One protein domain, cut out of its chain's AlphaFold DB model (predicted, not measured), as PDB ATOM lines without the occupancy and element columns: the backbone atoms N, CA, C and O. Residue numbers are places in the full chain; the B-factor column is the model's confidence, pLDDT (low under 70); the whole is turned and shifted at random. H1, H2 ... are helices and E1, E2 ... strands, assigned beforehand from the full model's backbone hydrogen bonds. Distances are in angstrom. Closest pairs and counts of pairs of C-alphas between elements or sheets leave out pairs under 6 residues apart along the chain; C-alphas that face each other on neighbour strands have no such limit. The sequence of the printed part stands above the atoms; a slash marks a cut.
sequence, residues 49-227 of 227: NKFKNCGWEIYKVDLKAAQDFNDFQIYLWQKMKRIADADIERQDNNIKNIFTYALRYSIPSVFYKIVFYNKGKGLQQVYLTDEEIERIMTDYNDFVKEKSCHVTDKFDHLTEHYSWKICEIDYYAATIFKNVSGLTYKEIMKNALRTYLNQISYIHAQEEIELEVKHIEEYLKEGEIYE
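This is residues 49 to 227 of the 227 residues of an uncharacterized protein of Herbinix hemicellulosilytica (UniProt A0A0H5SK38). A core of short crossed helices, with H6 in the middle and H2, H4 and H5 packed on it, has a ribbon of two strands, E1 and E2, along one side and H3 packed on H5. Two long helices, H1 and H7, pack on each other through their first turns and run off in different directions; the link of residues 85 to 94 folds back from the far end of H1, while residues 214 to 227 stick out, 214 to 225 of them in H7. The printed part has 179 residues with seven named helices and two named strands in the order E1 H1 H2 H3 H4 E2 H5 H6 H7, the sheet E1 - E2 being antiparallel and the class mostly helix. It is loose, with a radius of gyration of the C-alphas of 19.5 A and spans of 62 by 53 by 31 A.

Find C-alpha 51 at (27.027, -48.590, 14.110); from there E1, residues 51 to 59, runs 23.8 A. H1, residues 60 to 84, follows for 36.0 A and ends at C-alpha 84, at (32.619, -19.627, -6.628). Next come H2, residues 95 to 106, H3, residues 109 to 117, and H4, residues 130 to 147, 25.5 A long. E2, residues 159 to 167, spans 23.7 A and bends by 55 degrees at residue 164. H5 is residues 168 to 181 and H6 residues 185 to 196. H7, residues 199 to 225, runs 39.6 A to C-alpha 225 at (31.445, -69.748, -32.979).

Begin at H6, the hub, which touches H1, H2, H4 and H5. Look at Ala 102 and Ala 192, the closest C-alphas of H2 and H6, 5.0 A apart; these helices are about perpendicular at 87 degrees. H4 touches H6 with residues 144 to 147 alone, closest at the C-alphas of Lys 147 and Thr 195, 5.2 A. H3 touches H5 at a steep tilt of 58 degrees, with the C-alphas of Phe 111 and Ala 173 closest at 5.1 A. E1 and E2 are antiparallel, with N 54 and O 164 at 2.8 A and N 162 and O 56 at 3.0 A, within hydrogen-bond range. The closest C-alphas of E1 and H6 are those of Ile 58 and Lys 186, 5.3 A. H1 touches H7 with residues 60 to 69 alone, closest at Ala 65 and Ser 201, C-alphas 4.9 A apart, at a steep tilt of 56 degrees, opposite ways. Every O i to N i+4 pair is within hydrogen-bond range in H1 to H7.

Look to Tyr 117 and Tyr 226 for the two C-alphas farthest apart, 65.3 A. The printed part has no cut and ends at residue 227, the chain's last. The links H3 to H4 and H4 to E2 are long. The mean pLDDT of the printed part is 85.8; look for values under 70 at residue 49 and residues 90 to 93, 119 to 126 and 221 to 227.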
ATOM      1  N   ASN A  49      26.098 -42.992  18.525       63.56
ATOM      2  CA  ASN A  49      27.325 -43.289  17.770       63.56
ATOM      3  C   ASN A  49      27.568 -44.795  17.554       63.56
ATOM      4  O   ASN A  49      28.679 -45.212  17.228       63.56
ATOM      5  N   LYS A  50      26.557 -45.638  17.791       82.94
ATOM      6  CA  LYS A  50      26.659 -47.085  17.588       82.94
ATOM      7  C   LYS A  50      26.289 -47.430  16.153       82.94
ATOM      8  O   LYS A  50      25.201 -47.094  15.685       82.94
ATOM      9  N   PHE A  51      27.191 -48.137  15.485       85.69
ATOM     10  CA  PHE A  51      27.027 -48.590  14.110       85.69
ATOM     11  C   PHE A  51      26.911 -50.107  14.061       85.69
ATOM     12  O   PHE A  51      27.560 -50.816  14.833       85.69
ATOM     13  N   LYS A  52      26.114 -50.597  13.116       87.69
ATOM     14  CA  LYS A  52      26.028 -52.010  12.760       87.69
ATOM     15  C   LYS A  52      26.466 -52.209  11.322       87.69
ATOM     16  O   LYS A  52      26.192 -51.370  10.469       87.69
ATOM     17  N   ASN A  53      27.129 -53.330  11.066       88.25
ATOM     18  CA  ASN A  53      27.321 -53.794   9.702       88.25
ATOM     19  C   ASN A  53      25.977 -54.326   9.192       88.25
ATOM     20  O   ASN A  53      25.329 -55.128   9.868       88.25
ATOM     21  N   CYS A  54      25.577 -53.894   8.008       86.06
ATOM     22  CA  CYS A  54      24.514 -54.506   7.228       86.06
ATOM     23  C   CYS A  54      25.096 -54.991   5.902       86.06
ATOM     24  O   CYS A  54      26.018 -54.380   5.368       86.06
ATOM     25  N   GLY A  55      24.560 -56.105   5.414       86.12
ATOM     26  CA  GLY A  55      24.864 -56.688   4.114       86.12
ATOM     27  C   GLY A  55      23.546 -57.133   3.512       86.12
ATOM     28  O   GLY A  55      22.983 -58.136   3.952       86.12
ATOM     29  N   TRP A  56      23.001 -56.330   2.605       92.00
ATOM     30  CA  TRP A  56      21.688 -56.564   2.010       92.00
ATOM     31  C   TRP A  56      21.849 -56.783   0.510       92.00
ATOM     32  O   TRP A  56      22.722 -56.188  -0.119       92.00
ATOM     33  N   GLU A  57      21.013 -57.650  -0.054       95.06
ATOM     34  CA  GLU A  57      20.868 -57.710  -1.504       95.06
ATOM     35  C   GLU A  57      20.180 -56.437  -1.995       95.06
ATOM     36  O   GLU A  57      19.196 -55.988  -1.401       95.06
ATOM     37  N   ILE A  58      20.694 -55.875  -3.081       95.56
ATOM     38  CA  ILE A  58      20.151 -54.699  -3.760       95.56
ATOM     39  C   ILE A  58      20.051 -55.042  -5.247       95.56
ATOM     40  O   ILE A  58      20.901 -55.757  -5.779       95.56
ATOM     41  N   TYR A  59      19.012 -54.567  -5.930       96.62
ATOM     42  CA  TYR A  59      18.923 -54.727  -7.379       96.62
ATOM     43  C   TYR A  59      20.019 -53.914  -8.065       96.62
ATOM     44  O   TYR A  59      20.272 -52.768  -7.680       96.62
ATOM     45  N   LYS A  60      20.647 -54.481  -9.103       95.94
ATOM     46  CA  LYS A  60      21.741 -53.808  -9.823       95.94
ATOM     47  C   LYS A  60      21.321 -52.423 -10.329       95.94
ATOM     48  O   LYS A  60      22.083 -51.476 -10.179       95.94
ATOM     49  N   VAL A  61      20.092 -52.292 -10.844       96.69
ATOM     50  CA  VAL A  61      19.533 -51.009 -11.315       96.69
ATOM     51  C   VAL A  61      19.512 -49.964 -10.200       96.69
ATOM     52  O   VAL A  61      19.941 -48.835 -10.414       96.69
ATOM     53  N   ASP A  62      19.054 -50.331  -9.001       96.38
ATOM     54  CA  ASP A  62      18.941 -49.389  -7.884       96.38
ATOM     55  C   ASP A  62      20.328 -49.004  -7.327       96.38
ATOM     56  O   ASP A  62      20.564 -47.843  -6.980       96.38
ATOM     57  N   LEU A  63      21.271 -49.956  -7.281       95.69
ATOM     58  CA  LEU A  63      22.664 -49.692  -6.902       95.69
ATOM     59  C   LEU A  63      23.332 -48.731  -7.892       95.69
ATOM     60  O   LEU A  63      23.948 -47.747  -7.476       95.69
ATOM     61  N   LYS A  64      23.169 -48.990  -9.191       96.00
ATOM     62  CA  LYS A  64      23.735 -48.168 -10.257       96.00
ATOM     63  C   LYS A  64      23.127 -46.766 -10.284       96.00
ATOM     64  O   LYS A  64      23.866 -45.788 -10.314       96.00
ATOM     65  N   ALA A  65      21.810 -46.638 -10.120       95.00
ATOM     66  CA  ALA A  65      21.159 -45.332 -10.007       95.00
ATOM     67  C   ALA A  65      21.708 -44.511  -8.822       95.00
ATOM     68  O   ALA A  65      21.873 -43.294  -8.924       95.00
ATOM     69  N   ALA A  66      22.029 -45.161  -7.697       94.12
ATOM     70  CA  ALA A  66      22.648 -44.491  -6.556       94.12
ATOM     71  C   ALA A  66      24.109 -44.077  -6.815       94.12
ATOM     72  O   ALA A  66      24.534 -43.033  -6.315       94.12
ATOM     73  N   GLN A  67      24.869 -44.866  -7.582       93.25
ATOM     74  CA  GLN A  67      26.222 -44.512  -8.032       93.25
ATOM     75  C   GLN A  67      26.184 -43.304  -8.971       93.25
ATOM     76  O   GLN A  67      26.862 -42.314  -8.710       93.25
ATOM     77  N   ASP A  68      25.314 -43.330  -9.979       90.88
ATOM     78  CA  ASP A  68      25.165 -42.235 -10.941       90.88
ATOM     79  C   ASP A  68      24.725 -40.943 -10.249       90.88
ATOM     80  O   ASP A  68      25.255 -39.859 -10.510       90.88
ATOM     81  N   PHE A  69      23.800 -41.053  -9.291       89.62
ATOM     82  CA  PHE A  69      23.406 -39.916  -8.470       89.62
ATOM     83  C   PHE A  69      24.585 -39.371  -7.654       89.62
ATOM     84  O   PHE A  69      24.796 -38.158  -7.615       89.62
ATOM     85  N   ASN A  70      25.373 -40.242  -7.020       89.50
ATOM     86  CA  ASN A  70      26.563 -39.847  -6.267       89.50
ATOM     87  C   ASN A  70      27.586 -39.116  -7.151       89.50
ATOM     88  O   ASN A  70      28.103 -38.065  -6.760       89.50
ATOM     89  N   ASP A  71      27.842 -39.629  -8.349       87.44
ATOM     90  CA  ASP A  71      28.788 -39.041  -9.297       87.44
ATOM     91  C   ASP A  71      28.300 -37.686  -9.806       87.44
ATOM     92  O   ASP A  71      29.071 -36.721  -9.871       87.44
ATOM     93  N   PHE A  72      26.994 -37.559 -10.047       84.88
ATOM     94  CA  PHE A  72      26.374 -36.279 -10.364       84.88
ATOM     95  C   PHE A  72      26.524 -35.265  -9.220       84.88
ATOM     96  O   PHE A  72      26.905 -34.117  -9.467       84.88
ATOM     97  N   GLN A  73      26.313 -35.669  -7.961       82.50
ATOM     98  CA  GLN A  73      26.536 -34.796  -6.797       82.50
ATOM     99  C   GLN A  73      28.000 -34.334  -6.698       82.50
ATOM    100  O   GLN A  73      28.266 -33.162  -6.415       82.50
ATOM    101  N   ILE A  74      28.961 -35.227  -6.966       84.38
ATOM    102  CA  ILE A  74      30.394 -34.890  -6.995       84.38
ATOM    103  C   ILE A  74      30.684 -33.873  -8.097       84.38
ATOM    104  O   ILE A  74      31.353 -32.867  -7.844       84.38
ATOM    105  N   TYR A  75      30.170 -34.114  -9.302       85.62
ATOM    106  CA  TYR A  75      30.326 -33.209 -10.435       85.62
ATOM    107  C   TYR A  75      29.774 -31.813 -10.122       85.62
ATOM    108  O   TYR A  75      30.458 -30.811 -10.348       85.62
ATOM    109  N   LEU A  76      28.570 -31.739  -9.550       80.12
ATOM    110  CA  LEU A  76      27.952 -30.476  -9.154       80.12
ATOM    111  C   LEU A  76      28.794 -29.726  -8.124       80.12
ATOM    112  O   LEU A  76      29.078 -28.545  -8.320       80.12
ATOM    113  N   TRP A  77      29.254 -30.406  -7.070       79.44
ATOM    114  CA  TRP A  77      30.127 -29.794  -6.065       79.44
ATOM    115  C   TRP A  77      31.404 -29.220  -6.699       79.44
ATOM    116  O   TRP A  77      31.764 -28.070  -6.440       79.44
ATOM    117  N   GLN A  78      32.049 -29.970  -7.599       82.81
ATOM    118  CA  GLN A  78      33.229 -29.487  -8.322       82.81
ATOM    119  C   GLN A  78      32.916 -28.267  -9.195       82.81
ATOM    120  O   GLN A  78      33.722 -27.337  -9.267       82.81
ATOM    121  N   LYS A  79      31.759 -28.246  -9.866       82.75
ATOM    122  CA  LYS A  79      31.323 -27.094 -10.666       82.75
ATOM    123  C   LYS A  79      31.055 -25.870  -9.801       82.75
ATOM    124  O   LYS A  79      31.532 -24.793 -10.145       82.75
ATOM    125  N   MET A  80      30.380 -26.030  -8.665       77.94
ATOM    126  CA  MET A  80      30.132 -24.936  -7.721       77.94
ATOM    127  C   MET A  80      31.438 -24.367  -7.165       77.94
ATOM    128  O   MET A  80      31.595 -23.152  -7.135       77.94
ATOM    129  N   LYS A  81      32.397 -25.233  -6.813       80.75
ATOM    130  CA  LYS A  81      33.742 -24.831  -6.377       80.75
ATOM    131  C   LYS A  81      34.443 -23.961  -7.428       80.75
ATOM    132  O   LYS A  81      34.999 -22.923  -7.094       80.75
ATOM    133  N   ARG A  82      34.369 -24.362  -8.706       81.69
ATOM    134  CA  ARG A  82      34.939 -23.596  -9.832       81.69
ATOM    135  C   ARG A  82      34.242 -22.251 -10.039       81.69
ATOM    136  O   ARG A  82      34.922 -21.267 -10.281       81.69
ATOM    137  N   ILE A  83      32.910 -22.209  -9.970       81.88
ATOM    138  CA  ILE A  83      32.132 -20.975 -10.185       81.88
ATOM    139  C   ILE A  83      32.352 -19.975  -9.046       81.88
ATOM    140  O   ILE A  83      32.434 -18.776  -9.290       81.88
ATOM    141  N   ALA A  84      32.423 -20.462  -7.806       79.38
ATOM    142  CA  ALA A  84      32.619 -19.627  -6.628       79.38
ATOM    143  C   ALA A  84      34.073 -19.167  -6.439       79.38
ATOM    144  O   ALA A  84      34.306 -18.315  -5.587       79.38
ATOM    145  N   ASP A  85      35.021 -19.746  -7.186       79.38
ATOM    146  CA  ASP A  85      36.470 -19.549  -7.028       79.38
ATOM    147  C   ASP A  85      36.929 -19.638  -5.559       79.38
ATOM    148  O   ASP A  85      37.717 -18.842  -5.055       79.38
ATOM    149  N   ALA A  86      36.359 -20.600  -4.831       73.50
ATOM    150  CA  ALA A  86      36.569 -20.770  -3.400       73.50
ATOM    151  C   ALA A  86      36.569 -22.252  -3.029       73.50
ATOM    152  O   ALA A  86      35.842 -23.056  -3.619       73.50
ATOM    153  N   ASP A  87      37.352 -22.619  -2.015       72.75
ATOM    154  CA  ASP A  87      37.318 -23.957  -1.432       72.75
ATOM    155  C   ASP A  87      36.008 -24.167  -0.664       72.75
ATOM    156  O   ASP A  87      35.844 -23.746   0.478       72.75
ATOM    157  N   ILE A  88      35.054 -24.830  -1.315       73.69
ATOM    158  CA  ILE A  88      33.806 -25.265  -0.689       73.69
ATOM    159  C   ILE A  88      34.049 -26.627  -0.041       73.69
ATOM    160  O   ILE A  88      34.404 -27.584  -0.736       73.69
ATOM    161  N   GLU A  89      33.816 -26.738   1.268       71.56
ATOM    162  CA  GLU A  89      33.854 -28.028   1.956       71.56
ATOM    163  C   GLU A  89      32.897 -29.016   1.285       71.56
ATOM    164  O   GLU A  89      31.707 -28.752   1.084       71.56
ATOM    165  N   ARG A  90      33.433 -30.181   0.918       67.38
ATOM    166  CA  ARG A  90      32.614 -31.282   0.434       67.38
ATOM    167  C   ARG A  90      31.890 -31.882   1.631       67.38
ATOM    168  O   ARG A  90      32.532 -32.428   2.523       67.38
ATOM    169  N   GLN A  91      30.561 -31.852   1.620       63.19
ATOM    170  CA  GLN A  91      29.809 -32.759   2.481       63.19
ATOM    171  C   GLN A  91      30.150 -34.187   2.067       63.19
ATOM    172  O   GLN A  91      30.115 -34.502   0.875       63.19
ATOM    173  N   ASP A  92      30.507 -35.023   3.039       60.53
ATOM    174  CA  ASP A  92      30.917 -36.414   2.851       60.53
ATOM    175  C   ASP A  92      29.731 -37.255   2.336       60.53
ATOM    176  O   ASP A  92      29.141 -38.060   3.040       60.53
ATOM    177  N   ASN A  93      29.300 -37.030   1.100       63.34
ATOM    178  CA  ASN A  93      28.182 -37.711   0.465       63.34
ATOM    179  C   ASN A  93      28.761 -38.900  -0.292       63.34
ATOM    180  O   ASN A  93      29.136 -38.788  -1.452       63.34
ATOM    181  N   ASN A  94      28.941 -40.001   0.433       79.50
ATOM    182  CA  ASN A  94      29.263 -41.315  -0.114       79.50
ATOM    183  C   ASN A  94      27.945 -42.061  -0.404       79.50
ATOM    184  O   ASN A  94      26.935 -41.794   0.251       79.50
ATOM    185  N   ILE A  95      27.947 -43.053  -1.297       85.88
ATOM    186  CA  ILE A  95      26.790 -43.915  -1.594       85.88
ATOM    187  C   ILE A  95      26.126 -44.498  -0.332       85.88
ATOM    188  O   ILE A  95      24.909 -44.627  -0.246       85.88
ATOM    189  N   LYS A  96      26.911 -44.747   0.722       86.50
ATOM    190  CA  LYS A  96      26.414 -45.197   2.037       86.50
ATOM    191  C   LYS A  96      25.457 -44.191   2.696       86.50
ATOM    192  O   LYS A  96      24.502 -44.590   3.366       86.50
ATOM    193  N   ASN A  97      25.698 -42.897   2.500       83.50
ATOM    194  CA  ASN A  97      24.831 -41.838   3.009       83.50
ATOM    195  C   ASN A  97      23.557 -41.728   2.177       83.50
ATOM    196  O   ASN A  97      22.491 -41.583   2.766       83.50
ATOM    197  N   ILE A  98      23.634 -41.924   0.857       88.25
ATOM    198  CA  ILE A  98      22.448 -42.036  -0.008       88.25
ATOM    199  C   ILE A  98      21.536 -43.158   0.495       88.25
ATOM    200  O   ILE A  98      20.352 -42.927   0.721       88.25
ATOM    201  N   PHE A  99      22.086 -44.344   0.766       91.12
ATOM    202  CA  PHE A  99      21.304 -45.477   1.278       91.12
ATOM    203  C   PHE A  99      20.658 -45.164   2.626       91.12
ATOM    204  O   PHE A  99      19.480 -45.438   2.844       91.12
ATOM    205  N   THR A 100      21.417 -44.536   3.523       88.00
ATOM    206  CA  THR A 100      20.921 -44.151   4.848       88.00
ATOM    207  C   THR A 100      19.801 -43.112   4.754       88.00
ATOM    208  O   THR A 100      18.785 -43.234   5.440       88.00
ATOM    209  N   TYR A 101      19.946 -42.100   3.896       87.00
ATOM    210  CA  TYR A 101      18.918 -41.078   3.704       87.00
ATOM    211  C   TYR A 101      17.674 -41.635   3.022       87.00
ATOM    212  O   TYR A 101      16.573 -41.347   3.486       87.00
ATOM    213  N   ALA A 102      17.834 -42.491   2.013       91.19
ATOM    214  CA  ALA A 102      16.722 -43.175   1.366       91.19
ATOM    215  C   ALA A 102      15.905 -44.002   2.375       91.19
ATOM    216  O   ALA A 102      14.680 -43.892   2.427       91.19
ATOM    217  N   LEU A 103      16.576 -44.765   3.246       91.44
ATOM    218  CA  LEU A 103      15.914 -45.542   4.300       91.44
ATOM    219  C   LEU A 103      15.145 -44.661   5.286       91.44
ATOM    220  O   LEU A 103      14.007 -44.969   5.636       91.44
ATOM    221  N   ARG A 104      15.743 -43.555   5.734       88.94
ATOM    222  CA  ARG A 104      15.077 -42.602   6.639       88.94
ATOM    223  C   ARG A 104      13.918 -41.868   5.984       88.94
ATOM    224  O   ARG A 104      12.984 -41.483   6.681       88.94
ATOM    225  N   TYR A 105      13.994 -41.663   4.675       86.56
ATOM    226  CA  TYR A 105      12.938 -41.035   3.897       86.56
ATOM    227  C   TYR A 105      11.738 -41.968   3.703       86.56
ATOM    228  O   TYR A 105      10.600 -41.516   3.773       86.56
ATOM    229  N   SER A 106      11.992 -43.261   3.486       89.62
ATOM    230  CA  SER A 106      10.957 -44.233   3.126       89.62
ATOM    231  C   SER A 106      10.341 -44.968   4.318       89.62
ATOM    232  O   SER A 106       9.136 -45.201   4.331       89.62
ATOM    233  N   ILE A 107      11.132 -45.332   5.334       91.06
ATOM    234  CA  ILE A 107      10.616 -46.091   6.481       91.06
ATOM    235  C   ILE A 107       9.717 -45.184   7.341       91.06
ATOM    236  O   ILE A 107      10.183 -44.137   7.804       91.06
ATOM    237  N   PRO A 108       8.466 -45.591   7.644       91.38
ATOM    238  CA  PRO A 108       7.561 -44.791   8.459       91.38
ATOM    239  C   PRO A 108       8.152 -44.395   9.820       91.38
ATOM    240  O   PRO A 108       8.704 -45.214  10.561       91.38
ATOM    241  N   SER A 109       7.982 -43.122  10.192       87.56
ATOM    242  CA  SER A 109       8.588 -42.541  11.405       87.56
ATOM    243  C   SER A 109       8.211 -43.258  12.710       87.56
ATOM    244  O   SER A 109       8.960 -43.202  13.687       87.56
ATOM    245  N   VAL A 110       7.070 -43.956  12.738       87.50
ATOM    246  CA  VAL A 110       6.619 -44.777  13.872       87.50
ATOM    247  C   VAL A 110       7.641 -45.852  14.249       87.50
ATOM    248  O   VAL A 110       7.905 -46.041  15.434       87.50
ATOM    249  N   PHE A 111       8.311 -46.473  13.276       89.12
ATOM    250  CA  PHE A 111       9.310 -47.508  13.545       89.12
ATOM    251  C   PHE A 111      10.555 -46.939  14.216       89.12
ATOM    252  O   PHE A 111      11.070 -47.522  15.167       89.12
ATOM    253  N   TYR A 112      10.981 -45.740  13.816       86.62
ATOM    254  CA  TYR A 112      12.045 -45.024  14.515       86.62
ATOM    255  C   TYR A 112      11.640 -44.687  15.953       86.62
ATOM    256  O   TYR A 112      12.420 -44.919  16.876       86.62
ATOM    257  N   LYS A 113      10.409 -44.200  16.171       85.00
ATOM    258  CA  LYS A 113       9.885 -43.916  17.520       85.00
ATOM    259  C   LYS A 113       9.912 -45.161  18.407       85.00
ATOM    260  O   LYS A 113      10.388 -45.069  19.535       85.00
ATOM    261  N   ILE A 114       9.484 -46.316  17.894       84.44
ATOM    262  CA  ILE A 114       9.537 -47.596  18.619       84.44
ATOM    263  C   ILE A 114      10.977 -47.915  19.051       84.44
ATOM    264  O   ILE A 114      11.211 -48.230  20.219       84.44
ATOM    265  N   VAL A 115      11.959 -47.766  18.154       85.00
ATOM    266  CA  VAL A 115      13.379 -47.982  18.491       85.00
ATOM    267  C   VAL A 115      13.854 -47.029  19.593       85.00
ATOM    268  O   VAL A 115      14.573 -47.453  20.500       85.00
ATOM    269  N   PHE A 116      13.450 -45.756  19.553       81.62
ATOM    270  CA  PHE A 116      13.813 -44.787  20.592       81.62
ATOM    271  C   PHE A 116      13.192 -45.112  21.952       81.62
ATOM    272  O   PHE A 116      13.906 -45.078  22.956       81.62
ATOM    273  N   TYR A 117      11.900 -45.445  21.998       77.75
ATOM    274  CA  TYR A 117      11.200 -45.760  23.250       77.75
ATOM    275  C   TYR A 117      11.679 -47.073  23.889       77.75
ATOM    276  O   TYR A 117      11.693 -47.189  25.114       77.75
ATOM    277  N   ASN A 118      12.145 -48.028  23.080       74.00
ATOM    278  CA  ASN A 118      12.642 -49.328  23.542       74.00
ATOM    279  C   ASN A 118      14.162 -49.382  23.760       74.00
ATOM    280  O   ASN A 118      14.732 -50.468  23.918       74.00
ATOM    281  N   LYS A 119      14.851 -48.235  23.796       66.88
ATOM    282  CA  LYS A 119      16.305 -48.184  24.000       66.88
ATOM    283  C   LYS A 119      16.686 -48.867  25.327       66.88
ATOM    284  O   LYS A 119      16.423 -48.344  26.402       66.88
ATOM    285  N   GLY A 120      17.306 -50.047  25.236       59.34
ATOM    286  CA  GLY A 120      17.717 -50.874  26.383       59.34
ATOM    287  C   GLY A 120      16.785 -52.041  26.745       59.34
ATOM    288  O   GLY A 120      17.175 -52.861  27.568       59.34
ATOM    289  N   LYS A 121      15.606 -52.166  26.116       58.59
ATOM    290  CA  LYS A 121      14.623 -53.241  26.383       58.59
ATOM    291  C   LYS A 121      14.635 -54.387  25.356       58.59
ATOM    292  O   LYS A 121      13.907 -55.358  25.512       58.59
ATOM    293  N   GLY A 122      15.491 -54.297  24.333       55.41
ATOM    294  CA  GLY A 122      15.575 -55.273  23.242       55.41
ATOM    295  C   GLY A 122      14.545 -55.033  22.127       55.41
ATOM    296  O   GLY A 122      13.572 -54.309  22.297       55.41
ATOM    297  N   LEU A 123      14.784 -55.635  20.959       60.41
ATOM    298  CA  LEU A 123      13.981 -55.503  19.725       60.41
ATOM    299  C   LEU A 123      12.558 -56.099  19.808       60.41
ATOM    300  O   LEU A 123      11.793 -55.973  18.859       60.41
ATOM    301  N   GLN A 124      12.222 -56.805  20.888       55.81
ATOM    302  CA  GLN A 124      11.155 -57.814  20.897       55.81
ATOM    303  C   GLN A 124       9.762 -57.299  21.285       55.81
ATOM    304  O   GLN A 124       8.836 -58.096  21.380       55.81
ATOM    305  N   GLN A 125       9.574 -55.997  21.494       57.41
ATOM    306  CA  GLN A 125       8.277 -55.452  21.905       57.41
ATOM    307  C   GLN A 125       7.828 -54.330  20.970       57.41
ATOM    308  O   GLN A 125       7.945 -53.139  21.264       57.41
ATOM    309  N   VAL A 126       7.337 -54.740  19.801       65.19
ATOM    310  CA  VAL A 126       6.537 -53.890  18.918       65.19
ATOM    311  C   VAL A 126       5.097 -54.018  19.399       65.19
ATOM    312  O   VAL A 126       4.474 -55.055  19.202       65.19
ATOM    313  N   TYR A 127       4.594 -52.995  20.080       73.62
ATOM    314  CA  TYR A 127       3.192 -52.921  20.480       73.62
ATOM    315  C   TYR A 127       2.446 -52.090  19.438       73.62
ATOM    316  O   TYR A 127       2.322 -50.880  19.602       73.62
ATOM    317  N   LEU A 128       2.047 -52.727  18.339       84.00
ATOM    318  CA  LEU A 128       1.125 -52.158  17.356       84.00
ATOM    319  C   LEU A 128      -0.088 -53.083  17.273       84.00
ATOM    320  O   LEU A 128       0.098 -54.302  17.238       84.00
ATOM    321  N   THR A 129      -1.298 -52.527  17.278       88.19
ATOM    322  CA  THR A 129      -2.508 -53.321  17.000       88.19
ATOM    323  C   THR A 129      -2.610 -53.635  15.510       88.19
ATOM    324  O   THR A 129      -1.972 -52.973  14.685       88.19
ATOM    325  N   ASP A 130      -3.425 -54.623  15.148       90.00
ATOM    326  CA  ASP A 130      -3.644 -54.981  13.744       90.00
ATOM    327  C   ASP A 130      -4.198 -53.788  12.944       90.00
ATOM    328  O   ASP A 130      -3.728 -53.523  11.836       90.00
ATOM    329  N   GLU A 131      -5.100 -52.987  13.531       92.62
ATOM    330  CA  GLU A 131      -5.628 -51.781  12.875       92.62
ATOM    331  C   GLU A 131      -4.551 -50.702  12.672       92.62
ATOM    332  O   GLU A 131      -4.550 -49.981  11.669       92.62
ATOM    333  N   GLU A 132      -3.611 -50.564  13.615       92.06
ATOM    334  CA  GLU A 132      -2.491 -49.635  13.460       92.06
ATOM    335  C   GLU A 132      -1.556 -50.076  12.337       92.06
ATOM    336  O   GLU A 132      -1.115 -49.232  11.551       92.06
ATOM    337  N   ILE A 133      -1.272 -51.380  12.252       91.19
ATOM    338  CA  ILE A 133      -0.446 -51.967  11.194       91.19
ATOM    339  C   ILE A 133      -1.101 -51.739   9.832       91.19
ATOM    340  O   ILE A 133      -0.439 -51.227   8.929       91.19
ATOM    341  N   GLU A 134      -2.392 -52.046   9.692       94.31
ATOM    342  CA  GLU A 134      -3.129 -51.872   8.435       94.31
ATOM    343  C   GLU A 134      -3.085 -50.419   7.950       94.31
ATOM    344  O   GLU A 134      -2.757 -50.153   6.787       94.31
ATOM    345  N   ARG A 135      -3.315 -49.458   8.855       95.31
ATOM    346  CA  ARG A 135      -3.224 -48.030   8.529       95.31
ATOM    347  C   ARG A 135      -1.815 -47.635   8.087       95.31
ATOM    348  O   ARG A 135      -1.662 -47.003   7.047       95.31
ATOM    349  N   ILE A 136      -0.784 -48.020   8.849       92.69
ATOM    350  CA  ILE A 136       0.618 -47.694   8.525       92.69
ATOM    351  C   ILE A 136       1.003 -48.257   7.153       92.69
ATOM    352  O   ILE A 136       1.682 -47.580   6.381       92.69
ATOM    353  N   MET A 137       0.589 -49.490   6.854       94.81
ATOM    354  CA  MET A 137       0.917 -50.140   5.588       94.81
ATOM    355  C   MET A 137       0.151 -49.541   4.412       94.81
ATOM    356  O   MET A 137       0.731 -49.400   3.338       94.81
ATOM    357  N   THR A 138      -1.102 -49.130   4.612       96.19
ATOM    358  CA  THR A 138      -1.876 -48.399   3.598       96.19
ATOM    359  C   THR A 138      -1.191 -47.079   3.249       96.19
ATOM    360  O   THR A 138      -0.852 -46.859   2.086       96.19
ATOM    361  N   ASP A 139      -0.862 -46.270   4.262       93.88
ATOM    362  CA  ASP A 139      -0.169 -44.988   4.077       93.88
ATOM    363  C   ASP A 139       1.190 -45.170   3.375       93.88
ATOM    364  O   ASP A 139       1.563 -44.392   2.494       93.88
ATOM    365  N   TYR A 140       1.944 -46.209   3.753       94.94
ATOM    366  CA  TYR A 140       3.227 -46.528   3.126       94.94
ATOM    367  C   TYR A 140       3.070 -46.927   1.654       94.94
ATOM    368  O   TYR A 140       3.827 -46.449   0.808       94.94
ATOM    369  N   ASN A 141       2.099 -47.783   1.338       94.25
ATOM    370  CA  ASN A 141       1.866 -48.243  -0.028       94.25
ATOM    371  C   ASN A 141       1.420 -47.095  -0.938       94.25
ATOM    372  O   ASN A 141       1.925 -46.977  -2.056       94.25
ATOM    373  N   ASP A 142       0.538 -46.223  -0.449       95.88
ATOM    374  CA  ASP A 142       0.120 -45.022  -1.174       95.88
ATOM    375  C   ASP A 142       1.306 -44.081  -1.412       95.88
ATOM    376  O   ASP A 142       1.515 -43.618  -2.536       95.88
ATOM    377  N   PHE A 143       2.147 -43.875  -0.395       92.81
ATOM    378  CA  PHE A 143       3.379 -43.098  -0.522       92.81
ATOM    379  C   PHE A 143       4.334 -43.674  -1.577       92.81
ATOM    380  O   PHE A 143       4.796 -42.936  -2.448       92.81
ATOM    381  N   VAL A 144       4.620 -44.979  -1.538       93.56
ATOM    382  CA  VAL A 144       5.503 -45.627  -2.523       93.56
ATOM    383  C   VAL A 144       4.908 -45.514  -3.923       93.56
ATOM    384  O   VAL A 144       5.617 -45.145  -4.857       93.56
ATOM    385  N   LYS A 145       3.606 -45.761  -4.079       92.81
ATOM    386  CA  LYS A 145       2.917 -45.661  -5.370       92.81
ATOM    387  C   LYS A 145       2.972 -44.249  -5.954       92.81
ATOM    388  O   LYS A 145       3.106 -44.103  -7.164       92.81
ATOM    389  N   GLU A 146       2.852 -43.226  -5.111       91.62
ATOM    390  CA  GLU A 146       2.851 -41.827  -5.545       91.62
ATOM    391  C   GLU A 146       4.262 -41.301  -5.846       91.62
ATOM    392  O   GLU A 146       4.437 -40.466  -6.734       91.62
ATOM    393  N   LYS A 147       5.270 -41.722  -5.070       88.62
ATOM    394  CA  LYS A 147       6.605 -41.103  -5.099       88.62
ATOM    395  C   LYS A 147       7.673 -41.921  -5.810       88.62
ATOM    396  O   LYS A 147       8.679 -41.339  -6.212       88.62
ATOM    397  N   SER A 148       7.504 -43.235  -5.925       90.19
ATOM    398  CA  SER A 148       8.513 -44.095  -6.534       90.19
ATOM    399  C   SER A 148       8.669 -43.789  -8.020       90.19
ATOM    400  O   SER A 148       7.687 -43.703  -8.755       90.19
ATOM    401  N   CYS A 149       9.915 -43.711  -8.481       89.69
ATOM    402  CA  CYS A 149      10.246 -43.694  -9.899       89.69
ATOM    403  C   CYS A 149       9.617 -44.903 -10.610       89.69
ATOM    404  O   CYS A 149       9.688 -46.038 -10.120       89.69
ATOM    405  N   HIS A 150       9.011 -44.655 -11.771       86.94
ATOM    406  CA  HIS A 150       8.417 -45.690 -12.612       86.94
ATOM    407  C   HIS A 150       9.483 -46.226 -13.561       86.94
ATOM    408  O   HIS A 150       9.842 -45.583 -14.546       86.94
ATOM    409  N   VAL A 151      10.019 -47.395 -13.233       88.31
ATOM    410  CA  VAL A 151      11.141 -48.028 -13.934       88.31
ATOM    411  C   VAL A 151      10.796 -49.492 -14.176       88.31
ATOM    412  O   VAL A 151      10.033 -50.076 -13.408       88.31
ATOM    413  N   THR A 152      11.313 -50.089 -15.253       87.19
ATOM    414  CA  THR A 152      11.022 -51.505 -15.544       87.19
ATOM    415  C   THR A 152      11.599 -52.453 -14.487       87.19
ATOM    416  O   THR A 152      12.727 -52.267 -14.038       87.19
ATOM    417  N   ASP A 153      10.851 -53.507 -14.159       89.69
ATOM    418  CA  ASP A 153      11.301 -54.612 -13.300       89.69
ATOM    419  C   ASP A 153      11.966 -55.749 -14.113       89.69
ATOM    420  O   ASP A 153      12.295 -56.807 -13.579       89.69
ATOM    421  N   LYS A 154      12.206 -55.554 -15.424       92.44
ATOM    422  CA  LYS A 154      12.848 -56.546 -16.319       92.44
ATOM    423  C   LYS A 154      14.165 -57.094 -15.751       92.44
ATOM    424  O   LYS A 154      14.481 -58.269 -15.929       92.44
ATOM    425  N   PHE A 155      14.928 -56.242 -15.072       92.00
ATOM    426  CA  PHE A 155      16.252 -56.558 -14.542       92.00
ATOM    427  C   PHE A 155      16.244 -56.899 -13.045       92.00
ATOM    428  O   PHE A 155      17.311 -57.005 -12.451       92.00
ATOM    429  N   ASP A 156      15.078 -57.125 -12.428       92.81
ATOM    430  CA  ASP A 156      14.978 -57.422 -10.989       92.81
ATOM    431  C   ASP A 156      15.641 -58.768 -10.608       92.81
ATOM    432  O   ASP A 156      15.974 -59.013  -9.451       92.81
ATOM    433  N   HIS A 157      15.899 -59.651 -11.574       92.50
ATOM    434  CA  HIS A 157      16.689 -60.864 -11.341       92.50
ATOM    435  C   HIS A 157      18.187 -60.570 -11.123       92.50
ATOM    436  O   HIS A 157      18.892 -61.384 -10.527       92.50
ATOM    437  N   LEU A 158      18.678 -59.407 -11.571       94.88
ATOM    438  CA  LEU A 158      20.057 -58.971 -11.378       94.88
ATOM    439  C   LEU A 158      20.189 -58.264 -10.030       94.88
ATOM    440  O   LEU A 158      19.694 -57.154  -9.821       94.88
ATOM    441  N   THR A 159      20.896 -58.907  -9.110       95.75
ATOM    442  CA  THR A 159      21.103 -58.399  -7.753       95.75
ATOM    443  C   THR A 159      22.570 -58.465  -7.368       95.75
ATOM    444  O   THR A 159      23.343 -59.242  -7.926       95.75
ATOM    445  N   GLU A 160      22.949 -57.630  -6.410       94.19
ATOM    446  CA  GLU A 160      24.285 -57.596  -5.836       94.19
ATOM    447  C   GLU A 160      24.190 -57.512  -4.315       94.19
ATOM    448  O   GLU A 160      23.303 -56.861  -3.755       94.19
ATOM    449  N   HIS A 161      25.108 -58.184  -3.628       93.44
ATOM    450  CA  HIS A 161      25.222 -58.074  -2.184       93.44
ATOM    451  C   HIS A 161      26.075 -56.859  -1.821       93.44
ATOM    452  O   HIS A 161      27.280 -56.850  -2.067       93.44
ATOM    453  N   TYR A 162      25.475 -55.863  -1.172       90.62
ATOM    454  CA  TYR A 162      26.190 -54.658  -0.770       90.62
ATOM    455  C   TYR A 162      26.270 -54.538   0.751       90.62
ATOM    456  O   TYR A 162      25.260 -54.582   1.457       90.62
ATOM    457  N   SER A 163      27.491 -54.358   1.261       89.81
ATOM    458  CA  SER A 163      27.772 -54.267   2.695       89.81
ATOM    459  C   SER A 163      28.249 -52.878   3.117       89.81
ATOM    460  O   SER A 163      29.185 -52.314   2.549       89.81
ATOM    461  N   TRP A 164      27.644 -52.322   4.168       90.62
ATOM    462  CA  TRP A 164      28.051 -51.043   4.748       90.62
ATOM    463  C   TRP A 164      27.771 -50.959   6.251       90.62
ATOM    464  O   TRP A 164      27.166 -51.842   6.850       90.62
ATOM    465  N   LYS A 165      28.267 -49.893   6.885       89.62
ATOM    466  CA  LYS A 165      27.946 -49.560   8.275       89.62
ATOM    467  C   LYS A 165      26.799 -48.565   8.294       89.62
ATOM    468  O   LYS A 165      26.909 -47.513   7.672       89.62
ATOM    469  N   ILE A 166      25.754 -48.878   9.044       88.69
ATOM    470  CA  ILE A 166      24.596 -48.011   9.253       88.69
ATOM    471  C   ILE A 166      24.405 -47.764  10.752       88.69
ATOM    472  O   ILE A 166      24.826 -48.582  11.579       88.69
ATOM    473  N   CYS A 167      23.806 -46.634  11.133       86.69
ATOM    474  CA  CYS A 167      23.492 -46.393  12.536       86.69
ATOM    475  C   CYS A 167      22.564 -47.495  13.058       86.69
ATOM    476  O   CYS A 167      21.626 -47.928  12.387       86.69
ATOM    477  N   GLU A 168      22.804 -47.918  14.296       87.25
ATOM    478  CA  GLU A 168      22.047 -48.993  14.939       87.25
ATOM    479  C   GLU A 168      20.533 -48.705  14.966       87.25
ATOM    480  O   GLU A 168      19.723 -49.621  14.841       87.25
ATOM    481  N   ILE A 169      20.152 -47.428  15.065       86.25
ATOM    482  CA  ILE A 169      18.749 -47.005  15.057       86.25
ATOM    483  C   ILE A 169      18.088 -47.274  13.706       86.25
ATOM    484  O   ILE A 169      16.998 -47.839  13.676       86.25
ATOM    485  N   ASP A 170      18.750 -46.917  12.605       88.31
ATOM    486  CA  ASP A 170      18.216 -47.143  11.259       88.31
ATOM    487  C   ASP A 170      18.130 -48.644  10.964       88.31
ATOM    488  O   ASP A 170      17.122 -49.120  10.446       88.31
ATOM    489  N   TYR A 171      19.146 -49.412  11.382       91.19
ATOM    490  CA  TYR A 171      19.138 -50.870  11.263       91.19
ATOM    491  C   TYR A 171      17.924 -51.488  11.967       91.19
ATOM    492  O   TYR A 171      17.215 -52.314  11.390       91.19
ATOM    493  N   TYR A 172      17.666 -51.098  13.218       89.50
ATOM    494  CA  TYR A 172      16.540 -51.636  13.976       89.50
ATOM    495  C   TYR A 172      15.192 -51.153  13.455       89.50
ATOM    496  O   TYR A 172      14.259 -51.951  13.422       89.50
ATOM    497  N   ALA A 173      15.087 -49.904  13.001       90.50
ATOM    498  CA  ALA A 173      13.861 -49.396  12.395       90.50
ATOM    499  C   ALA A 173      13.524 -50.190  11.125       90.50
ATOM    500  O   ALA A 173      12.398 -50.662  10.986       90.50
ATOM    501  N   ALA A 174      14.519 -50.434  10.264       93.19
ATOM    502  CA  ALA A 174      14.367 -51.286   9.088       93.19
ATOM    503  C   ALA A 174      14.008 -52.729   9.463       93.19
ATOM    504  O   ALA A 174      13.143 -53.324   8.832       93.19
ATOM    505  N   THR A 175      14.625 -53.284  10.510       92.88
ATOM    506  CA  THR A 175      14.336 -54.651  10.981       92.88
ATOM    507  C   THR A 175      12.891 -54.789  11.462       92.88
ATOM    508  O   THR A 175      12.208 -55.746  11.107       92.88
ATOM    509  N   ILE A 176      12.411 -53.838  12.267       91.62
ATOM    510  CA  ILE A 176      11.029 -53.844  12.755       91.62
ATOM    511  C   ILE A 176      10.069 -53.667  11.581       91.62
ATOM    512  O   ILE A 176       9.115 -54.430  11.458       91.62
ATOM    513  N   PHE A 177      10.343 -52.701  10.704       93.69
ATOM    514  CA  PHE A 177       9.503 -52.449   9.542       93.69
ATOM    515  C   PHE A 177       9.408 -53.673   8.630       93.69
ATOM    516  O   PHE A 177       8.311 -54.049   8.234       93.69
ATOM    517  N   LYS A 178      10.528 -54.349   8.366       94.62
ATOM    518  CA  LYS A 178      10.584 -55.621   7.638       94.62
ATOM    519  C   LYS A 178       9.652 -56.669   8.254       94.62
ATOM    520  O   LYS A 178       8.876 -57.301   7.548       94.62
ATOM    521  N   ASN A 179       9.701 -56.830   9.576       90.94
ATOM    522  CA  ASN A 179       8.880 -57.818  10.275       90.94
ATOM    523  C   ASN A 179       7.380 -57.482  10.237       90.94
ATOM    524  O   ASN A 179       6.570 -58.397  10.186       90.94
ATOM    525  N   VAL A 180       7.021 -56.195  10.264       90.94
ATOM    526  CA  VAL A 180       5.620 -55.737  10.234       90.94
ATOM    527  C   VAL A 180       5.047 -55.732   8.815       90.94
ATOM    528  O   VAL A 180       3.906 -56.125   8.613       90.94
ATOM    529  N   SER A 181       5.833 -55.304   7.828       91.88
ATOM    530  CA  SER A 181       5.396 -55.173   6.431       91.88
ATOM    531  C   SER A 181       5.424 -56.481   5.642       91.88
ATOM    532  O   SER A 181       4.792 -56.568   4.595       91.88
ATOM    533  N   GLY A 182       6.201 -57.473   6.088       90.94
ATOM    534  CA  GLY A 182       6.467 -58.696   5.329       90.94
ATOM    535  C   GLY A 182       7.454 -58.519   4.167       90.94
ATOM    536  O   GLY A 182       7.830 -59.511   3.545       90.94
ATOM    537  N   LEU A 183       7.918 -57.294   3.897       95.12
ATOM    538  CA  LEU A 183       8.912 -57.011   2.861       95.12
ATOM    539  C   LEU A 183      10.286 -57.562   3.246       95.12
ATOM    540  O   LEU A 183      10.658 -57.630   4.417       95.12
ATOM    541  N   THR A 184      11.099 -57.892   2.255       96.31
ATOM    542  CA  THR A 184      12.526 -58.179   2.424       96.31
ATOM    543  C   THR A 184      13.348 -56.888   2.508       96.31
ATOM    544  O   THR A 184      12.916 -55.822   2.076       96.31
ATOM    545  N   TYR A 185      14.587 -56.957   3.016       95.56
ATOM    546  CA  TYR A 185      15.488 -55.791   2.986       95.56
ATOM    547  C   TYR A 185      15.765 -55.297   1.560       95.56
ATOM    548  O   TYR A 185      15.920 -54.096   1.355       95.56
ATOM    549  N   LYS A 186      15.782 -56.217   0.589       96.00
ATOM    550  CA  LYS A 186      15.944 -55.913  -0.832       96.00
ATOM    551  C   LYS A 186      14.786 -55.064  -1.361       96.00
ATOM    552  O   LYS A 186      15.020 -54.028  -1.974       96.00
ATOM    553  N   GLU A 187      13.547 -55.441  -1.052       96.38
ATOM    554  CA  GLU A 187      12.351 -54.679  -1.444       96.38
ATOM    555  C   GLU A 187      12.248 -53.337  -0.710       96.38
ATOM    556  O   GLU A 187      11.904 -52.324  -1.317       96.38
ATOM    557  N   ILE A 188      12.613 -53.296   0.577       96.50
ATOM    558  CA  ILE A 188      12.682 -52.038   1.334       96.50
ATOM    559  C   ILE A 188      13.680 -51.080   0.675       96.50
ATOM    560  O   ILE A 188      13.357 -49.907   0.489       96.50
ATOM    561  N   MET A 189      14.868 -51.561   0.293       96.00
ATOM    562  CA  MET A 189      15.868 -50.739  -0.397       96.00
ATOM    563  C   MET A 189      15.408 -50.295  -1.784       96.00
ATOM    564  O   MET A 189      15.597 -49.127  -2.113       96.00
ATOM    565  N   LYS A 190      14.767 -51.178  -2.560       96.00
ATOM    566  CA  LYS A 190      14.143 -50.842  -3.851       96.00
ATOM    567  C   LYS A 190      13.171 -49.677  -3.700       96.00
ATOM    568  O   LYS A 190      13.347 -48.636  -4.326       96.00
ATOM    569  N   ASN A 191      12.194 -49.808  -2.804       95.69
ATOM    570  CA  ASN A 191      11.199 -48.760  -2.577       95.69
ATOM    571  C   ASN A 191      11.846 -47.471  -2.063       95.69
ATOM    572  O   ASN A 191      11.495 -46.378  -2.512       95.69
ATOM    573  N   ALA A 192      12.811 -47.591  -1.150       94.81
ATOM    574  CA  ALA A 192      13.513 -46.451  -0.584       94.81
ATOM    575  C   ALA A 192      14.296 -45.672  -1.641       94.81
ATOM    576  O   ALA A 192      14.122 -44.460  -1.759       94.81
ATOM    577  N   LEU A 193      15.125 -46.352  -2.434       95.00
ATOM    578  CA  LEU A 193      15.935 -45.715  -3.466       95.00
ATOM    579  C   LEU A 193      15.069 -45.175  -4.597       95.00
ATOM    580  O   LEU A 193      15.347 -44.079  -5.082       95.00
ATOM    581  N   ARG A 194      14.030 -45.896  -5.032       94.62
ATOM    582  CA  ARG A 194      13.175 -45.437  -6.141       94.62
ATOM    583  C   ARG A 194      12.333 -44.228  -5.756       94.62
ATOM    584  O   ARG A 194      12.023 -43.409  -6.610       94.62
ATOM    585  N   THR A 195      12.026 -44.083  -4.472       91.25
ATOM    586  CA  THR A 195      11.307 -42.929  -3.919       91.25
ATOM    587  C   THR A 195      12.240 -41.754  -3.594       91.25
ATOM    588  O   THR A 195      11.824 -40.599  -3.646       91.25
ATOM    589  N   TYR A 196      13.500 -42.030  -3.241       90.31
ATOM    590  CA  TYR A 196      14.481 -41.010  -2.855       90.31
ATOM    591  C   TYR A 196      15.240 -40.402  -4.043       90.31
ATOM    592  O   TYR A 196      15.494 -39.196  -4.067       90.31
ATOM    593  N   LEU A 197      15.627 -41.222  -5.022       89.81
ATOM    594  CA  LEU A 197      16.401 -40.793  -6.187       89.81
ATOM    595  C   LEU A 197      15.492 -40.278  -7.308       89.81
ATOM    596  O   LEU A 197      14.285 -40.501  -7.313       89.81
ATOM    597  N   ASN A 198      16.080 -39.562  -8.268       84.06
ATOM    598  CA  ASN A 198      15.338 -39.013  -9.402       84.06
ATOM    599  C   ASN A 198      15.225 -40.012 -10.569       84.06
ATOM    600  O   ASN A 198      16.085 -40.872 -10.760       84.06
ATOM    601  N   GLN A 199      14.196 -39.828 -11.399       86.06
ATOM    602  CA  GLN A 199      13.912 -40.684 -12.557       86.06
ATOM    603  C   GLN A 199      15.061 -40.720 -13.578       86.06
ATOM    604  O   GLN A 199      15.296 -41.755 -14.191       86.06
ATOM    605  N   ILE A 200      15.791 -39.614 -13.762       84.50
ATOM    606  CA  ILE A 200      16.898 -39.530 -14.730       84.50
ATOM    607  C   ILE A 200      18.003 -40.529 -14.372       84.50
ATOM    608  O   ILE A 200      18.488 -41.243 -15.243       84.50
ATOM    609  N   SER A 201      18.347 -40.622 -13.084       88.38
ATOM    610  CA  SER A 201      19.371 -41.550 -12.588       88.38
ATOM    611  C   SER A 201      18.972 -43.000 -12.864       88.38
ATOM    612  O   SER A 201      19.809 -43.823 -13.208       88.38
ATOM    613  N   TYR A 202      17.678 -43.310 -12.767       91.19
ATOM    614  CA  TYR A 202      17.177 -44.643 -13.082       91.19
ATOM    615  C   TYR A 202      17.169 -44.970 -14.567       91.19
ATOM    616  O   TYR A 202      17.493 -46.096 -14.926       91.19
ATOM    617  N   ILE A 203      16.778 -44.020 -15.417       89.69
ATOM    618  CA  ILE A 203      16.787 -44.228 -16.870       89.69
ATOM    619  C   ILE A 203      18.210 -44.558 -17.320       89.69
ATOM    620  O   ILE A 203      18.424 -45.587 -17.953       89.69
ATOM    621  N   HIS A 204      19.181 -43.752 -16.889       93.06
ATOM    622  CA  HIS A 204      20.586 -43.977 -17.213       93.06
ATOM    623  C   HIS A 204      21.100 -45.325 -16.681       93.06
ATOM    624  O   HIS A 204      21.707 -46.097 -17.420       93.06
ATOM    625  N   ALA A 205      20.767 -45.674 -15.435       94.38
ATOM    626  CA  ALA A 205      21.131 -46.968 -14.865       94.38
ATOM    627  C   ALA A 205      20.555 -48.161 -15.651       94.38
ATOM    628  O   ALA A 205      21.221 -49.187 -15.793       94.38
ATOM    629  N   GLN A 206      19.324 -48.048 -16.163       95.00
ATOM    630  CA  GLN A 206      18.711 -49.096 -16.986       95.00
ATOM    631  C   GLN A 206      19.379 -49.226 -18.353       95.00
ATOM    632  O   GLN A 206      19.604 -50.350 -18.797       95.00
ATOM    633  N   GLU A 207      19.715 -48.104 -18.989       94.62
ATOM    634  CA  GLU A 207      20.438 -48.083 -20.264       94.62
ATOM    635  C   GLU A 207      21.809 -48.758 -20.132       94.62
ATOM    636  O   GLU A 207      22.151 -49.616 -20.948       94.62
ATOM    637  N   GLU A 208      22.566 -48.445 -19.076       94.38
ATOM    638  CA  GLU A 208      23.871 -49.070 -18.834       94.38
ATOM    639  C   GLU A 208      23.768 -50.581 -18.585       94.38
ATOM    640  O   GLU A 208      24.535 -51.353 -19.161       94.38
ATOM    641  N   ILE A 209      22.794 -51.027 -17.787       94.44
ATOM    642  CA  ILE A 209      22.590 -52.463 -17.529       94.44
ATOM    643  C   ILE A 209      22.137 -53.194 -18.793       94.44
ATOM    644  O   ILE A 209      22.564 -54.322 -19.043       94.44
ATOM    645  N   GLU A 210      21.288 -52.573 -19.613       94.88
ATOM    646  CA  GLU A 210      20.882 -53.162 -20.886       94.88
ATOM    647  C   GLU A 210      22.077 -53.341 -21.833       94.88
ATOM    648  O   GLU A 210      22.177 -54.373 -22.500       94.88
ATOM    649  N   LEU A 211      22.992 -52.368 -21.871       93.38
ATOM    650  CA  LEU A 211      24.233 -52.466 -22.639       93.38
ATOM    651  C   LEU A 211      25.161 -53.560 -22.091       93.38
ATOM    652  O   LEU A 211      25.680 -54.345 -22.883       93.38
ATOM    653  N   GLU A 212      25.328 -53.660 -20.766       90.19
ATOM    654  CA  GLU A 212      26.128 -54.716 -20.119       90.19
ATOM    655  C   GLU A 212      25.606 -56.114 -20.491       90.19
ATOM    656  O   GLU A 212      26.380 -56.980 -20.897       90.19
ATOM    657  N   VAL A 213      24.287 -56.326 -20.422       91.00
ATOM    658  CA  VAL A 213      23.665 -57.616 -20.768       91.00
ATOM    659  C   VAL A 213      23.851 -57.948 -22.248       91.00
ATOM    660  O   VAL A 213      24.267 -59.061 -22.565       91.00
ATOM    661  N   LYS A 214      23.604 -56.990 -23.154       90.88
ATOM    662  CA  LYS A 214      23.822 -57.194 -24.600       90.88
ATOM    663  C   LYS A 214      25.267 -57.571 -24.902       90.88
ATOM    664  O   LYS A 214      25.505 -58.502 -25.661       90.88
ATOM    665  N   HIS A 215      26.214 -56.888 -24.265       87.44
ATOM    666  CA  HIS A 215      27.632 -57.168 -24.434       87.44
ATOM    667  C   HIS A 215      27.989 -58.593 -23.997       87.44
ATOM    668  O   HIS A 215      28.664 -59.310 -24.726       87.44
ATOM    669  N   ILE A 216      27.490 -59.043 -22.842       86.38
ATOM    670  CA  ILE A 216      27.710 -60.417 -22.370       86.38
ATOM    671  C   ILE A 216      27.130 -61.436 -23.361       86.38
ATOM    672  O   ILE A 216      27.792 -62.421 -23.685       86.38
ATOM    673  N   GLU A 217      25.916 -61.204 -23.868       84.62
ATOM    674  CA  GLU A 217      25.285 -62.090 -24.853       84.62
ATOM    675  C   GLU A 217      26.069 -62.169 -26.171       84.62
ATOM    676  O   GLU A 217      26.164 -63.246 -26.759       84.62
ATOM    677  N   GLU A 218      26.620 -61.051 -26.644       83.25
ATOM    678  CA  GLU A 218      27.467 -61.005 -27.842       83.25
ATOM    679  C   GLU A 218      28.774 -61.778 -27.634       83.25
ATOM    680  O   GLU A 218      29.107 -62.631 -28.455       83.25
ATOM    681  N   TYR A 219      29.456 -61.571 -26.503       74.75
ATOM    682  CA  TYR A 219      30.691 -62.296 -26.174       74.75
ATOM    683  C   TYR A 219      30.482 -63.807 -26.066       74.75
ATOM    684  O   TYR A 219      31.315 -64.581 -26.536       74.75
ATOM    685  N   LEU A 220      29.377 -64.244 -25.457       74.62
ATOM    686  CA  LEU A 220      29.060 -65.669 -25.357       74.62
ATOM    687  C   LEU A 220      28.782 -66.282 -26.737       74.62
ATOM    688  O   LEU A 220      29.279 -67.366 -27.026       74.62
ATOM    689  N   LYS A 221      28.065 -65.568 -27.617       69.75
ATOM    690  CA  LYS A 221      27.820 -66.015 -29.000       69.75
ATOM    691  C   LYS A 221      29.097 -66.084 -29.831       69.75
ATOM    692  O   LYS A 221      29.231 -66.991 -30.643       69.75
ATOM    693  N   GLU A 222      30.026 -65.147 -29.653       60.53
ATOM    694  CA  GLU A 222      31.330 -65.218 -30.318       60.53
ATOM    695  C   GLU A 222      32.138 -66.422 -29.822       60.53
ATOM    696  O   GLU A 222      32.706 -67.134 -30.645       60.53
ATOM    697  N   GLY A 223      32.130 -66.713 -28.517       58.75
ATOM    698  CA  GLY A 223      32.789 -67.896 -27.949       58.75
ATOM    699  C   GLY A 223      32.282 -69.224 -28.523       58.75
ATOM    700  O   GLY A 223      33.089 -70.089 -28.844       58.75
ATOM    701  N   GLU A 224      30.969 -69.353 -28.739       54.25
ATOM    702  CA  GLU A 224      30.346 -70.547 -29.340       54.25
ATOM    703  C   GLU A 224      30.653 -70.726 -30.840       54.25
ATOM    704  O   GLU A 224      30.509 -71.825 -31.369       54.25
ATOM    705  N   ILE A 225      31.069 -69.671 -31.552       55.41
ATOM    706  CA  ILE A 225      31.445 -69.748 -32.979       55.41
ATOM    707  C   ILE A 225      32.882 -70.278 -33.158       55.41
ATOM    708  O   ILE A 225      33.236 -70.733 -34.248       55.41
ATOM    709  N   TYR A 226      33.710 -70.225 -32.109       50.38
ATOM    710  CA  TYR A 226      35.120 -70.634 -32.147       50.38
ATOM    711  C   TYR A 226      35.419 -71.979 -31.450       50.38
ATOM    712  O   TYR A 226      36.594 -72.348 -31.371       50.38
ATOM    713  N   GLU A 227      34.400 -72.717 -30.992       43.78
ATOM    714  CA  GLU A 227      34.497 -74.114 -30.509       43.78
ATOM    715  C   GLU A 227      33.997 -75.128 -31.552       43.78
ATOM    716  O   GLU A 227      34.623 -76.212 -31.654       43.78
TER     717      GLU A 227